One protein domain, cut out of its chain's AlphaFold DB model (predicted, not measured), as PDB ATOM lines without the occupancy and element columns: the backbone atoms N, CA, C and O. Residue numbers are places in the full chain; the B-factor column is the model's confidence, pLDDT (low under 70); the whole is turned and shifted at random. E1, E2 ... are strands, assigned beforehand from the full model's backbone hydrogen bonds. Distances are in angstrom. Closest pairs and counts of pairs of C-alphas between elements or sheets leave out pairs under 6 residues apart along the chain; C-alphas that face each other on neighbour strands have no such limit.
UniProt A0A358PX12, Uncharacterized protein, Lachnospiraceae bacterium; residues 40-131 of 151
ATOM      1  N   ILE A  40     -34.670 -28.262   6.416       83.12
ATOM      2  CA  ILE A  40     -35.217 -29.283   5.524       83.12
ATOM      3  C   ILE A  40     -34.243 -29.498   4.370       83.12
ATOM      4  O   ILE A  40     -33.902 -28.570   3.637       83.12
ATOM      5  N   LEU A  41     -33.806 -30.741   4.214       82.00
ATOM      6  CA  LEU A  41     -32.941 -31.206   3.148       82.00
ATOM      7  C   LEU A  41     -33.759 -32.024   2.155       82.00
ATOM      8  O   LEU A  41     -34.239 -33.107   2.493       82.00
ATOM      9  N   SER A  42     -33.867 -31.535   0.925       81.75
ATOM     10  CA  SER A  42     -34.513 -32.270  -0.160       81.75
ATOM     11  C   SER A  42     -33.492 -33.128  -0.900       81.75
ATOM     12  O   SER A  42     -32.523 -32.603  -1.458       81.75
ATOM     13  N   PHE A  43     -33.724 -34.440  -0.916       82.12
ATOM     14  CA  PHE A  43     -32.991 -35.435  -1.703       82.12
ATOM     15  C   PHE A  43     -33.941 -36.125  -2.695       82.12
ATOM     16  O   PHE A  43     -35.159 -36.004  -2.583       82.12
ATOM     17  N   GLU A  44     -33.405 -36.890  -3.654       81.81
ATOM     18  CA  GLU A  44     -34.223 -37.619  -4.646       81.81
ATOM     19  C   GLU A  44     -35.263 -38.558  -4.019       81.81
ATOM     20  O   GLU A  44     -36.324 -38.783  -4.595       81.81
ATOM     21  N   ASP A  45     -34.963 -39.122  -2.848       80.00
ATOM     22  CA  ASP A  45     -35.859 -40.038  -2.150       80.00
ATOM     23  C   ASP A  45     -36.837 -39.337  -1.203       80.00
ATOM     24  O   ASP A  45     -37.741 -40.002  -0.698       80.00
ATOM     25  N   GLY A  46     -36.706 -38.031  -0.964       80.81
ATOM     26  CA  GLY A  46     -37.651 -37.224  -0.193       80.81
ATOM     27  C   GLY A  46     -36.991 -36.151   0.671       80.81
ATOM     28  O   GLY A  46     -35.779 -35.934   0.620       80.81
ATOM     29  N   ASP A  47     -37.819 -35.510   1.490       81.50
ATOM     30  CA  ASP A  47     -37.417 -34.413   2.368       81.50
ATOM     31  C   ASP A  47     -37.082 -34.917   3.776       81.50
ATOM     32  O   ASP A  47     -37.779 -35.771   4.327       81.50
ATOM     33  N   TYR A  48     -36.007 -34.389   4.360       80.94
ATOM     34  CA  TYR A  48     -35.508 -34.772   5.680       80.94
ATOM     35  C   TYR A  48     -35.282 -33.534   6.537       80.94
ATOM     36  O   TYR A  48     -34.649 -32.584   6.090       80.94
ATOM     37  N   THR A  49     -35.733 -33.559   7.783       83.69
ATOM     38  CA  THR A  49     -35.459 -32.506   8.766       83.69
ATOM     39  C   THR A  49     -34.197 -32.843   9.550       83.69
ATOM     40  O   THR A  49     -34.050 -33.968  10.032       83.69
ATOM     41  N   ILE A  50     -33.285 -31.883   9.685       78.75
ATOM     42  CA  ILE A  50     -32.116 -32.000  10.561       78.75
ATOM     43  C   ILE A  50     -32.556 -31.818  12.010       78.75
ATOM     44  O   ILE A  50     -33.229 -30.834  12.317       78.75
ATOM     45  N   TYR A  51     -32.108 -32.705  12.895       78.94
ATOM     46  CA  TYR A  51     -32.162 -32.459  14.333       78.94
ATOM     47  C   TYR A  51     -30.892 -32.942  15.043       78.94
ATOM     48  O   TYR A  51     -30.180 -33.809  14.532       78.94
ATOM     49  N   PHE A  52     -30.601 -32.370  16.205       76.81
ATOM     50  CA  PHE A  52     -29.491 -32.717  17.080       76.81
ATOM     51  C   PHE A  52     -30.025 -33.362  18.366       76.81
ATOM     52  O   PHE A  52     -30.980 -32.864  18.963       76.81
ATOM     53  N   ASP A  53     -29.436 -34.481  18.791       75.69
ATOM     54  CA  ASP A  53     -29.783 -35.096  20.076       75.69
ATOM     55  C   ASP A  53     -29.187 -34.324  21.270       75.69
ATOM     56  O   ASP A  53     -28.427 -33.363  21.117       75.69
ATOM     57  N   GLU A  54     -29.505 -34.769  22.489       73.50
ATOM     58  CA  GLU A  54     -28.986 -34.185  23.736       73.50
ATOM     59  C   GLU A  54     -27.449 -34.259  23.854       73.50
ATOM     60  O   GLU A  54     -26.853 -33.527  24.644       73.50
ATOM     61  N   ASN A  55     -26.797 -35.107  23.050       71.56
ATOM     62  CA  ASN A  55     -25.345 -35.261  22.983       71.56
ATOM     63  C   ASN A  55     -24.712 -34.437  21.844       71.56
ATOM     64  O   ASN A  55     -23.497 -34.500  21.647       71.56
ATOM     65  N   GLY A  56     -25.510 -33.680  21.082       64.56
ATOM     66  CA  GLY A  56     -25.065 -32.901  19.928       64.56
ATOM     67  C   GLY A  56     -24.790 -33.732  18.670       64.56
ATOM     68  O   GLY A  56     -24.182 -33.219  17.728       64.56
ATOM     69  N   GLN A  57     -25.213 -34.997  18.623       70.44
ATOM     70  CA  GLN A  57     -25.142 -35.814  17.414       70.44
ATOM     71  C   GLN A  57     -26.213 -35.371  16.429       70.44
ATOM     72  O   GLN A  57     -27.346 -35.098  16.808       70.44
ATOM     73  N   THR A  58     -25.851 -35.283  15.152       73.19
ATOM     74  CA  THR A  58     -26.792 -34.908  14.097       73.19
ATOM     75  C   THR A  58     -27.583 -36.110  13.622       73.19
ATOM     76  O   THR A  58     -27.066 -37.222  13.541       73.19
ATOM     77  N   HIS A  59     -28.818 -35.860  13.217       75.12
ATOM     78  CA  HIS A  59     -29.729 -36.864  12.718       75.12
ATOM     79  C   HIS A  59     -30.625 -36.316  11.608       75.12
ATOM     80  O   HIS A  59     -30.819 -35.106  11.470       75.12
ATOM     81  N   LEU A  60     -31.200 -37.230  10.824       77.38
ATOM     82  CA  LEU A  60     -32.170 -36.915   9.778       77.38
ATOM     83  C   LEU A  60     -33.524 -37.546  10.108       77.38
ATOM     84  O   LEU A  60     -33.602 -38.747  10.374       77.38
ATOM     85  N   ALA A  61     -34.588 -36.747  10.059       74.69
ATOM     86  CA  ALA A  61     -35.959 -37.184  10.285       74.69
ATOM     87  C   ALA A  61     -36.806 -37.057   9.014       74.69
ATOM     88  O   ALA A  61     -36.951 -35.963   8.476       74.69
ATOM     89  N   LYS A  62     -37.386 -38.168   8.552       69.12
ATOM     90  CA  LYS A  62     -38.372 -38.191   7.452       69.12
ATOM     91  C   LYS A  62     -39.663 -38.891   7.875       69.12
ATOM     92  O   LYS A  62     -40.721 -38.288   7.808       69.12
ATOM     93  N   ASP A  63     -39.533 -40.102   8.421       62.72
ATOM     94  CA  ASP A  63     -40.629 -40.918   8.983       62.72
ATOM     95  C   ASP A  63     -40.245 -41.514  10.360       62.72
ATOM     96  O   ASP A  63     -40.788 -42.517  10.817       62.72
ATOM     97  N   GLY A  64     -39.231 -40.928  11.000       57.44
ATOM     98  CA  GLY A  64     -38.552 -41.452  12.181       57.44
ATOM     99  C   GLY A  64     -37.115 -40.939  12.266       57.44
ATOM    100  O   GLY A  64     -36.640 -40.248  11.367       57.44
ATOM    101  N   ILE A  65     -36.433 -41.277  13.355       56.75
ATOM    102  CA  ILE A  65     -35.075 -40.838  13.687       56.75
ATOM    103  C   ILE A  65     -34.045 -41.754  13.006       56.75
ATOM    104  O   ILE A  65     -33.936 -42.925  13.360       56.75
ATOM    105  N   ILE A  66     -33.270 -41.233  12.045       62.62
ATOM    106  CA  ILE A  66     -32.094 -41.936  11.503       62.62
ATOM    107  C   ILE A  66     -30.863 -41.518  12.311       62.62
ATOM    108  O   ILE A  66     -30.447 -40.360  12.260       62.62
ATOM    109  N   THR A  67     -30.293 -42.454  13.070       56.53
ATOM    110  CA  THR A  67     -29.030 -42.274  13.803       56.53
ATOM    111  C   THR A  67     -27.847 -42.279  12.842       56.53
ATOM    112  O   THR A  67     -27.724 -43.195  12.031       56.53
ATOM    113  N   LEU A  68     -26.990 -41.257  12.929       58.78
ATOM    114  CA  LEU A  68     -25.739 -41.167  12.173       58.78
ATOM    115  C   LEU A  68     -24.611 -41.649  13.100       58.78
ATOM    116  O   LEU A  68     -24.349 -41.012  14.117       58.78
ATOM    117  N   GLY A  69     -23.981 -42.794  12.821       55.41
ATOM    118  CA  GLY A  69     -23.034 -43.389  13.774       55.41
ATOM    119  C   GLY A  69     -22.380 -44.687  13.296       55.41
ATOM    120  O   GLY A  69     -23.018 -45.539  12.690       55.41
ATOM    121  N   SER A  70     -21.081 -44.812  13.578       56.69
ATOM    122  CA  SER A  70     -20.080 -45.503  12.759       56.69
ATOM    123  C   SER A  70     -19.878 -47.011  12.993       56.69
ATOM    124  O   SER A  70     -20.108 -47.559  14.071       56.69
ATOM    125  N   THR A  71     -19.288 -47.628  11.958       57.62
ATOM    126  CA  THR A  71     -18.899 -49.036  11.718       57.62
ATOM    127  C   THR A  71     -20.001 -49.947  11.176       57.62
ATOM    128  O   THR A  71     -21.045 -50.148  11.789       57.62
ATOM    129  N   CYS A  72     -19.743 -50.574  10.018       63.41
ATOM    130  CA  CYS A  72     -20.566 -51.688   9.555       63.41
ATOM    131  C   CYS A  72     -20.523 -52.804  10.622       63.41
ATOM    132  O   CYS A  72     -19.423 -53.173  11.044       63.41
ATOM    133  N   PRO A  73     -21.665 -53.406  11.010       67.69
ATOM    134  CA  PRO A  73     -21.713 -54.442  12.053       67.69
ATOM    135  C   PRO A  73     -20.822 -55.662  11.775       67.69
ATOM    136  O   PRO A  73     -20.490 -56.425  12.673       67.69
ATOM    137  N   ASN A  74     -20.443 -55.855  10.512       73.94
ATOM    138  CA  ASN A  74     -19.631 -56.965  10.034       73.94
ATOM    139  C   ASN A  74     -18.121 -56.649   9.944       73.94
ATOM    140  O   ASN A  74     -17.378 -57.443   9.372       73.94
ATOM    141  N   GLY A  75     -17.665 -55.491  10.440       69.00
ATOM    142  CA  GLY A  75     -16.251 -55.088  10.427       69.00
ATOM    143  C   GLY A  75     -15.686 -54.744   9.042       69.00
ATOM    144  O   GLY A  75     -14.492 -54.481   8.911       69.00
ATOM    145  N   GLN A  76     -16.517 -54.742   7.996       72.69
ATOM    146  CA  GLN A  76     -16.095 -54.369   6.648       72.69
ATOM    147  C   GLN A  76     -16.037 -52.843   6.484       72.69
ATOM    148  O   GLN A  76     -16.788 -52.121   7.145       72.69
ATOM    149  N   PRO A  77     -15.202 -52.326   5.560       67.81
ATOM    150  CA  PRO A  77     -15.221 -50.907   5.237       67.81
ATOM    151  C   PRO A  77     -16.592 -50.509   4.678       67.81
ATOM    152  O   PRO A  77     -17.238 -51.281   3.957       67.81
ATOM    153  N   HIS A  78     -17.021 -49.290   4.994       72.62
ATOM    154  CA  HIS A  78     -18.229 -48.714   4.420       72.62
ATOM    155  C   HIS A  78     -18.071 -48.536   2.905       72.62
ATOM    156  O   HIS A  78     -16.992 -48.203   2.415       72.62
ATOM    157  N   LEU A  79     -19.163 -48.739   2.169       73.50
ATOM    158  CA  LEU A  79     -19.259 -48.418   0.748       73.50
ATOM    159  C   LEU A  79     -20.287 -47.305   0.592       73.50
ATOM    160  O   LEU A  79     -21.484 -47.574   0.543       73.50
ATOM    161  N   TYR A  80     -19.819 -46.061   0.593       76.88
ATOM    162  CA  TYR A  80     -20.697 -44.901   0.559       76.88
ATOM    163  C   TYR A  80     -21.095 -44.523  -0.864       76.88
ATOM    164  O   TYR A  80     -20.242 -44.302  -1.724       76.88
ATOM    165  N   ARG A  81     -22.399 -44.350  -1.074       79.19
ATOM    166  CA  ARG A  81     -22.971 -43.666  -2.227       79.19
ATOM    167  C   ARG A  81     -23.279 -42.218  -1.863       79.19
ATOM    168  O   ARG A  81     -24.041 -41.959  -0.934       79.19
ATOM    169  N   VAL A  82     -22.702 -41.291  -2.623       79.62
ATOM    170  CA  VAL A  82     -22.920 -39.844  -2.496       79.62
ATOM    171  C   VAL A  82     -24.229 -39.455  -3.182       79.62
ATOM    172  O   VAL A  82     -24.466 -39.818  -4.334       79.62
ATOM    173  N   GLN A  83     -25.066 -38.701  -2.478       80.69
ATOM    174  CA  GLN A  83     -26.340 -38.176  -2.954       80.69
ATOM    175  C   GLN A  83     -26.389 -36.660  -2.707       80.69
ATOM    176  O   GLN A  83     -26.236 -36.228  -1.560       80.69
ATOM    177  N   PRO A  84     -26.575 -35.838  -3.753       83.12
ATOM    178  CA  PRO A  84     -26.711 -34.398  -3.593       83.12
ATOM    179  C   PRO A  84     -28.091 -34.046  -3.022       83.12
ATOM    180  O   PRO A  84     -29.086 -34.688  -3.350       83.12
ATOM    181  N   GLY A  85     -28.146 -33.002  -2.198       81.94
ATOM    182  CA  GLY A  85     -29.393 -32.429  -1.692       81.94
ATOM    183  C   GLY A  85     -29.344 -30.907  -1.620       81.94
ATOM    184  O   GLY A  85     -28.273 -30.305  -1.729       81.94
ATOM    185  N   THR A  86     -30.501 -30.275  -1.437       80.50
ATOM    186  CA  THR A  86     -30.619 -28.808  -1.379       80.50
ATOM    187  C   THR A  86     -31.544 -28.336  -0.262       80.50
ATOM    188  O   THR A  86     -32.518 -29.012   0.051       80.50
ATOM    189  N   SER A  87     -31.269 -27.146   0.279       77.94
ATOM    190  CA  SER A  87     -32.166 -26.380   1.158       77.94
ATOM    191  C   SER A  87     -32.242 -24.937   0.666       77.94
ATOM    192  O   SER A  87     -31.232 -24.365   0.235       77.94
ATOM    193  N   VAL A  88     -33.435 -24.344   0.734       71.19
ATOM    194  CA  VAL A  88     -33.658 -22.925   0.445       71.19
ATOM    195  C   VAL A  88     -34.390 -22.297   1.623       71.19
ATOM    196  O   VAL A  88     -35.517 -22.673   1.932       71.19
ATOM    197  N   LYS A  89     -33.757 -21.312   2.267       67.25
ATOM    198  CA  LYS A  89     -34.378 -20.525   3.339       67.25
ATOM    199  C   LYS A  89     -34.563 -19.089   2.883       67.25
ATOM    200  O   LYS A  89     -33.585 -18.358   2.712       67.25
ATOM    201  N   GLU A  90     -35.816 -18.688   2.710       63.22
ATOM    202  CA  GLU A  90     -36.192 -17.328   2.331       63.22
ATOM    203  C   GLU A  90     -36.306 -16.435   3.574       63.22
ATOM    204  O   GLU A  90     -36.771 -16.842   4.638       63.22
ATOM    205  N   THR A  91     -35.850 -15.191   3.469       58.53
ATOM    206  CA  THR A  91     -36.046 -14.154   4.483       58.53
ATOM    207  C   THR A  91     -36.465 -12.873   3.779       58.53
ATOM    208  O   THR A  91     -35.742 -12.339   2.931       58.53
ATOM    209  N   LYS A  92     -37.661 -12.382   4.119       60.62
ATOM    210  CA  LYS A  92     -38.145 -11.078   3.664       60.62
ATOM    211  C   LYS A  92     -37.246  -9.996   4.265       60.62
ATOM    212  O   LYS A  92     -37.021 -10.000   5.471       60.62
ATOM    213  N   ILE A  93     -36.715  -9.114   3.421       56.16
ATOM    214  CA  ILE A  93     -35.809  -8.043   3.861       56.16
ATOM    215  C   ILE A  93     -36.595  -6.759   4.100       56.16
ATOM    216  O   ILE A  93     -36.436  -6.146   5.144       56.16
ATOM    217  N   ASP A  94     -37.460  -6.395   3.152       56.44
ATOM    218  CA  ASP A  94     -38.163  -5.112   3.132       56.44
ATOM    219  C   ASP A  94     -39.608  -5.287   2.638       56.44
ATOM    220  O   ASP A  94     -39.954  -6.291   2.004       56.44
ATOM    221  N   ASP A  95     -40.453  -4.286   2.883       60.34
ATOM    222  CA  ASP A  95     -41.840  -4.245   2.396       60.34
ATOM    223  C   ASP A  95     -41.955  -4.146   0.863       60.34
ATOM    224  O   ASP A  95     -42.973  -4.532   0.288       60.34
ATOM    225  N   ASP A  96     -40.866  -3.778   0.185       57.47
ATOM    226  CA  ASP A  96     -40.776  -3.601  -1.269       57.47
ATOM    227  C   ASP A  96     -40.547  -4.914  -2.053       57.47
ATOM    228  O   ASP A  96     -39.840  -4.938  -3.063       57.47
ATOM    229  N   SER A  97     -41.112  -6.040  -1.596       57.28
ATOM    230  CA  SER A  97     -40.989  -7.369  -2.244       57.28
ATOM    231  C   SER A  97     -39.547  -7.808  -2.547       57.28
ATOM    232  O   SER A  97     -39.284  -8.555  -3.496       57.28
ATOM    233  N   THR A  98     -38.592  -7.330  -1.746       56.09
ATOM    234  CA  THR A  98     -37.192  -7.745  -1.826       56.09
ATOM    235  C   THR A  98     -36.956  -8.871  -0.826       56.09
ATOM    236  O   THR A  98     -37.139  -8.700   0.382       56.09
ATOM    237  N   TYR A  99     -36.521 -10.022  -1.335       60.00
ATOM    238  CA  TYR A  99     -36.225 -11.212  -0.540       60.00
ATOM    239  C   TYR A  99     -34.740 -11.562  -0.669       60.00
ATOM    240  O   TYR A  99     -34.140 -11.445  -1.740       60.00
ATOM    241  N   CYS A 100     -34.128 -11.978   0.435       58.78
ATOM    242  CA  CYS A 100     -32.851 -12.684   0.424       58.78
ATOM    243  C   CYS A 100     -33.178 -14.149   0.656       58.78
ATOM    244  O   CYS A 100     -33.885 -14.460   1.612       58.78
ATOM    245  N   TYR A 101     -32.643 -15.046  -0.161       64.12
ATOM    246  CA  TYR A 101     -32.664 -16.461   0.172       64.12
ATOM    247  C   TYR A 101     -31.252 -17.015   0.249       64.12
ATOM    248  O   TYR A 101     -30.340 -16.598  -0.468       64.12
ATOM    249  N   TRP A 102     -31.077 -17.945   1.177       64.94
ATOM    250  CA  TRP A 102     -29.887 -18.769   1.264       64.94
ATOM    251  C   TRP A 102     -30.169 -20.063   0.529       64.94
ATOM    252  O   TRP A 102     -31.093 -20.786   0.898       64.94
ATOM    253  N   LYS A 103     -29.379 -20.340  -0.504       72.44
ATOM    254  CA  LYS A 103     -29.362 -21.626  -1.183       72.44
ATOM    255  C   LYS A 103     -28.188 -22.427  -0.645       72.44
ATOM    256  O   LYS A 103     -27.038 -22.002  -0.750       72.44
ATOM    257  N   ARG A 104     -28.475 -23.584  -0.065       80.31
ATOM    258  CA  ARG A 104     -27.466 -24.509   0.446       80.31
ATOM    259  C   ARG A 104     -27.521 -25.811  -0.323       80.31
ATOM    260  O   ARG A 104     -28.603 -26.316  -0.614       80.31
ATOM    261  N   SER A 105     -26.349 -26.342  -0.634       81.75
ATOM    262  CA  SER A 105     -26.187 -27.659  -1.235       81.75
ATOM    263  C   SER A 105     -25.524 -28.579  -0.223       81.75
ATOM    264  O   SER A 105     -24.548 -28.198   0.424       81.75
ATOM    265  N   TYR A 106     -26.027 -29.799  -0.121       81.81
ATOM    266  CA  TYR A 106     -25.573 -30.814   0.821       81.81
ATOM    267  C   TYR A 106     -25.156 -32.073   0.093       81.81
ATOM    268  O   TYR A 106     -25.599 -32.346  -1.024       81.81
ATOM    269  N   ILE A 107     -24.326 -32.856   0.766       82.56
ATOM    270  CA  ILE A 107     -24.002 -34.219   0.376       82.56
ATOM    271  C   ILE A 107     -24.477 -35.141   1.490       82.56
ATOM    272  O   ILE A 107     -24.097 -34.976   2.648       82.56
ATOM    273  N   ARG A 108     -25.289 -36.131   1.123       84.31
ATOM    274  CA  ARG A 108     -25.604 -37.281   1.964       84.31
ATOM    275  C   ARG A 108     -24.862 -38.494   1.433       84.31
ATOM    276  O   ARG A 108     -25.007 -38.845   0.267       84.31
ATOM    277  N   SER A 109     -24.086 -39.141   2.284       80.69
ATOM    278  CA  SER A 109     -23.414 -40.396   1.965       80.69
ATOM    279  C   SER A 109     -24.129 -41.527   2.681       80.69
ATOM    280  O   SER A 109     -24.156 -41.548   3.908       80.69
ATOM    281  N   LYS A 110     -24.704 -42.465   1.924       81.44
ATOM    282  CA  LYS A 110     -25.356 -43.661   2.472       81.44
ATOM    283  C   LYS A 110     -24.502 -44.887   2.192       81.44
ATOM    284  O   LYS A 110     -24.088 -45.103   1.058       81.44
ATOM    285  N   CYS A 111     -24.212 -45.673   3.217       78.56
ATOM    286  CA  CYS A 111     -23.504 -46.929   3.075       78.56
ATOM    287  C   CYS A 111     -24.455 -47.983   2.506       78.56
ATOM    288  O   CYS A 111     -25.427 -48.361   3.159       78.56
ATOM    289  N   ASP A 112     -24.142 -48.512   1.326       80.38
ATOM    290  CA  ASP A 112     -24.968 -49.531   0.667       80.38
ATOM    291  C   ASP A 112     -24.979 -50.869   1.430       80.38
ATOM    292  O   ASP A 112     -25.844 -51.711   1.206       80.38
ATOM    293  N   ARG A 113     -24.022 -51.079   2.347       78.81
ATOM    294  CA  ARG A 113     -23.872 -52.331   3.110       78.81
ATOM    295  C   ARG A 113     -24.681 -52.356   4.400       78.81
ATOM    296  O   ARG A 113     -25.366 -53.334   4.668       78.81
ATOM    297  N   CYS A 114     -24.549 -51.319   5.222       72.94
ATOM    298  CA  CYS A 114     -25.140 -51.280   6.563       72.94
ATOM    299  C   CYS A 114     -26.239 -50.226   6.719       72.94
ATOM    300  O   CYS A 114     -26.844 -50.146   7.781       72.94
ATOM    301  N   GLY A 115     -26.489 -49.406   5.694       73.25
ATOM    302  CA  GLY A 115     -27.467 -48.322   5.762       73.25
ATOM    303  C   GLY A 115     -27.009 -47.096   6.556       73.25
ATOM    304  O   GLY A 115     -27.768 -46.129   6.621       73.25
ATOM    305  N   ASP A 116     -25.786 -47.106   7.106       76.12
ATOM    306  CA  ASP A 116     -25.205 -45.954   7.803       76.12
ATOM    307  C   ASP A 116     -25.216 -44.720   6.902       76.12
ATOM    308  O   ASP A 116     -24.964 -44.805   5.699       76.12
ATOM    309  N   THR A 117     -25.552 -43.580   7.481       75.00
ATOM    310  CA  THR A 117     -25.766 -42.342   6.745       75.00
ATOM    311  C   THR A 117     -24.935 -41.243   7.384       75.00
ATOM    312  O   THR A 117     -24.878 -41.113   8.599       75.00
ATOM    313  N   THR A 118     -24.303 -40.419   6.557       76.00
ATOM    314  CA  THR A 118     -23.654 -39.179   6.990       76.00
ATOM    315  C   THR A 118     -24.120 -38.037   6.105       76.00
ATOM    316  O   THR A 118     -24.460 -38.243   4.936       76.00
ATOM    317  N   VAL A 119     -24.175 -36.829   6.660       78.69
ATOM    318  CA  VAL A 119     -24.582 -35.630   5.927       78.69
ATOM    319  C   VAL A 119     -23.621 -34.491   6.219       78.69
ATOM    320  O   VAL A 119     -23.162 -34.327   7.348       78.69
ATOM    321  N   SER A 120     -23.301 -33.708   5.196       79.62
ATOM    322  CA  SER A 120     -22.451 -32.532   5.327       79.62
ATOM    323  C   SER A 120     -22.893 -31.413   4.391       79.62
ATOM    324  O   SER A 120     -23.484 -31.637   3.330       79.62
ATOM    325  N   LEU A 121     -22.616 -30.177   4.808       82.31
ATOM    326  CA  LEU A 121     -22.785 -28.997   3.970       82.31
ATOM    327  C   LEU A 121     -21.690 -28.994   2.897       82.31
ATOM    328  O   LEU A 121     -20.506 -29.015   3.221       82.31
ATOM    329  N   ASN A 122     -22.093 -28.958   1.628       83.75
ATOM    330  CA  ASN A 122     -21.172 -28.894   0.495       83.75
ATOM    331  C   ASN A 122     -20.917 -27.445   0.060       83.75
ATOM    332  O   ASN A 122     -19.781 -27.054  -0.185       83.75
ATOM    333  N   SER A 123     -21.974 -26.633  -0.033       80.88
ATOM    334  CA  SER A 123     -21.855 -25.211  -0.363       80.88
ATOM    335  C   SER A 123     -23.022 -24.392   0.183       80.88
ATOM    336  O   SER A 123     -24.132 -24.892   0.356       80.88
ATOM    337  N   GLU A 124     -22.774 -23.107   0.424       81.38
ATOM    338  CA  GLU A 124     -23.785 -22.122   0.802       81.38
ATOM    339  C   GLU A 124     -23.625 -20.887  -0.089       81.38
ATOM    340  O   GLU A 124     -22.517 -20.420  -0.349       81.38
ATOM    341  N   THR A 125     -24.734 -20.361  -0.601       77.19
ATOM    342  CA  THR A 125     -24.754 -19.149  -1.421       77.19
ATOM    343  C   THR A 125     -25.923 -18.271  -1.003       77.19
ATOM    344  O   THR A 125     -27.039 -18.746  -0.795       77.19
ATOM    345  N   LYS A 126     -25.661 -16.970  -0.872       75.88
ATOM    346  CA  LYS A 126     -26.678 -15.959  -0.585       75.88
ATOM    347  C   LYS A 126     -27.080 -15.269  -1.877       75.88
ATOM    348  O   LYS A 126     -26.235 -14.677  -2.544       75.88
ATOM    349  N   GLU A 127     -28.368 -15.279  -2.182       68.12
ATOM    350  CA  GLU A 127     -28.915 -14.615  -3.360       68.12
ATOM    351  C   GLU A 127     -29.928 -13.545  -2.931       68.12
ATOM    352  O   GLU A 127     -30.726 -13.735  -2.009       68.12
ATOM    353  N   LYS A 128     -29.872 -12.380  -3.585       64.44
ATOM    354  CA  LYS A 128     -30.811 -11.273  -3.378       64.44
ATOM    355  C   LYS A 128     -31.726 -11.182  -4.590       64.44
ATOM    356  O   LYS A 128     -31.252 -10.925  -5.694       64.44
ATOM    357  N   HIS A 129     -33.027 -11.325  -4.369       64.06
ATOM    358  CA  HIS A 129     -34.038 -11.194  -5.408       64.06
ATOM    359  C   HIS A 129     -34.897  -9.951  -5.161       64.06
ATOM    360  O   HIS A 129     -35.361  -9.709  -4.045       64.06
ATOM    361  N   LYS A 130     -35.104  -9.143  -6.204       56.00
ATOM    362  CA  LYS A 130     -35.980  -7.967  -6.171       56.00
ATOM    363  C   LYS A 130     -37.066  -8.153  -7.224       56.00
ATOM    364  O   LYS A 130     -36.791  -7.986  -8.410       56.00
ATOM    365  N   TYR A 131     -38.282  -8.495  -6.802       54.72
ATOM    366  CA  TYR A 131     -39.420  -8.523  -7.721       54.72
ATOM    367  C   TYR A 131     -39.815  -7.088  -8.098       54.72
ATOM    368  O   TYR A 131     -39.855  -6.197  -7.247       54.72
TER     369      TYR A 131
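What this domain is: This is residues 40 to 131 of the 151 residues of an uncharacterized protein of Lachnospiraceae bacterium (UniProt A0A358PX12). A long, narrow ribbon of three antiparallel strands, E5 to E7, makes the longest axis, and a small sheet of four short strands, E1 to E4, crosses over part of one face. Together they form a crossed sandwich, two sheets only partly face to face, the strands of the one at 90 degrees to those of the other. The printed part has 92 residues with seven named strands, E1 to E7 along the chain, and no named helix: all strand. Both sheets are antiparallel, ordered E1 E2 E3 E4 and E5 E6 E7. The whole is loose, with a radius of gyration of the C-alphas of 16.5 A, and a rod spanning 58 by 27 by 20 A.

Where its parts are: E1, residues 40 to 43, begins at C-alpha 40 (-35.217, -29.283, 5.524). E2 is residues 46 to 52, 19.6 A long; E3 is residues 58 to 61 and E4 residues 65 to 67. E5, residues 80 to 94, is 43.5 A long; E6, residues 98 to 111, 41.8 A. E7, residues 117 to 130, 38.1 A, bends by 50 degrees at residue 123 and ends at C-alpha 130 (-35.980, -7.967, -6.171).

How they stand to each other: E1 to E4 form a meander, each strand the antiparallel neighbour of the one before, with N 41 and O 48 at 2.8 A, N 49 and O 61 at 2.8 A, and N 66 and O 60 at 3.0 A. E5 to E7 form another, twisted, with N 83 and O 108 at 2.7 A and N 103 and O 125 at 2.8 A. The closest C-alphas of E1 and E5 are those of Phe 43 and Gly 85, 4.7 A apart. E3 and E7 are near each other; E1 and E7 are apart.

The domain as a whole: The C-alphas farthest apart, of Asn 74 and Asp 96, are 58.5 A apart. The printed part has no cut. The link E4 to E5, residues 68 to 79, is long. Mean pLDDT of the printed part is 71.9; 34 residues are under 70, among them 62 to 73 and 89 to 102.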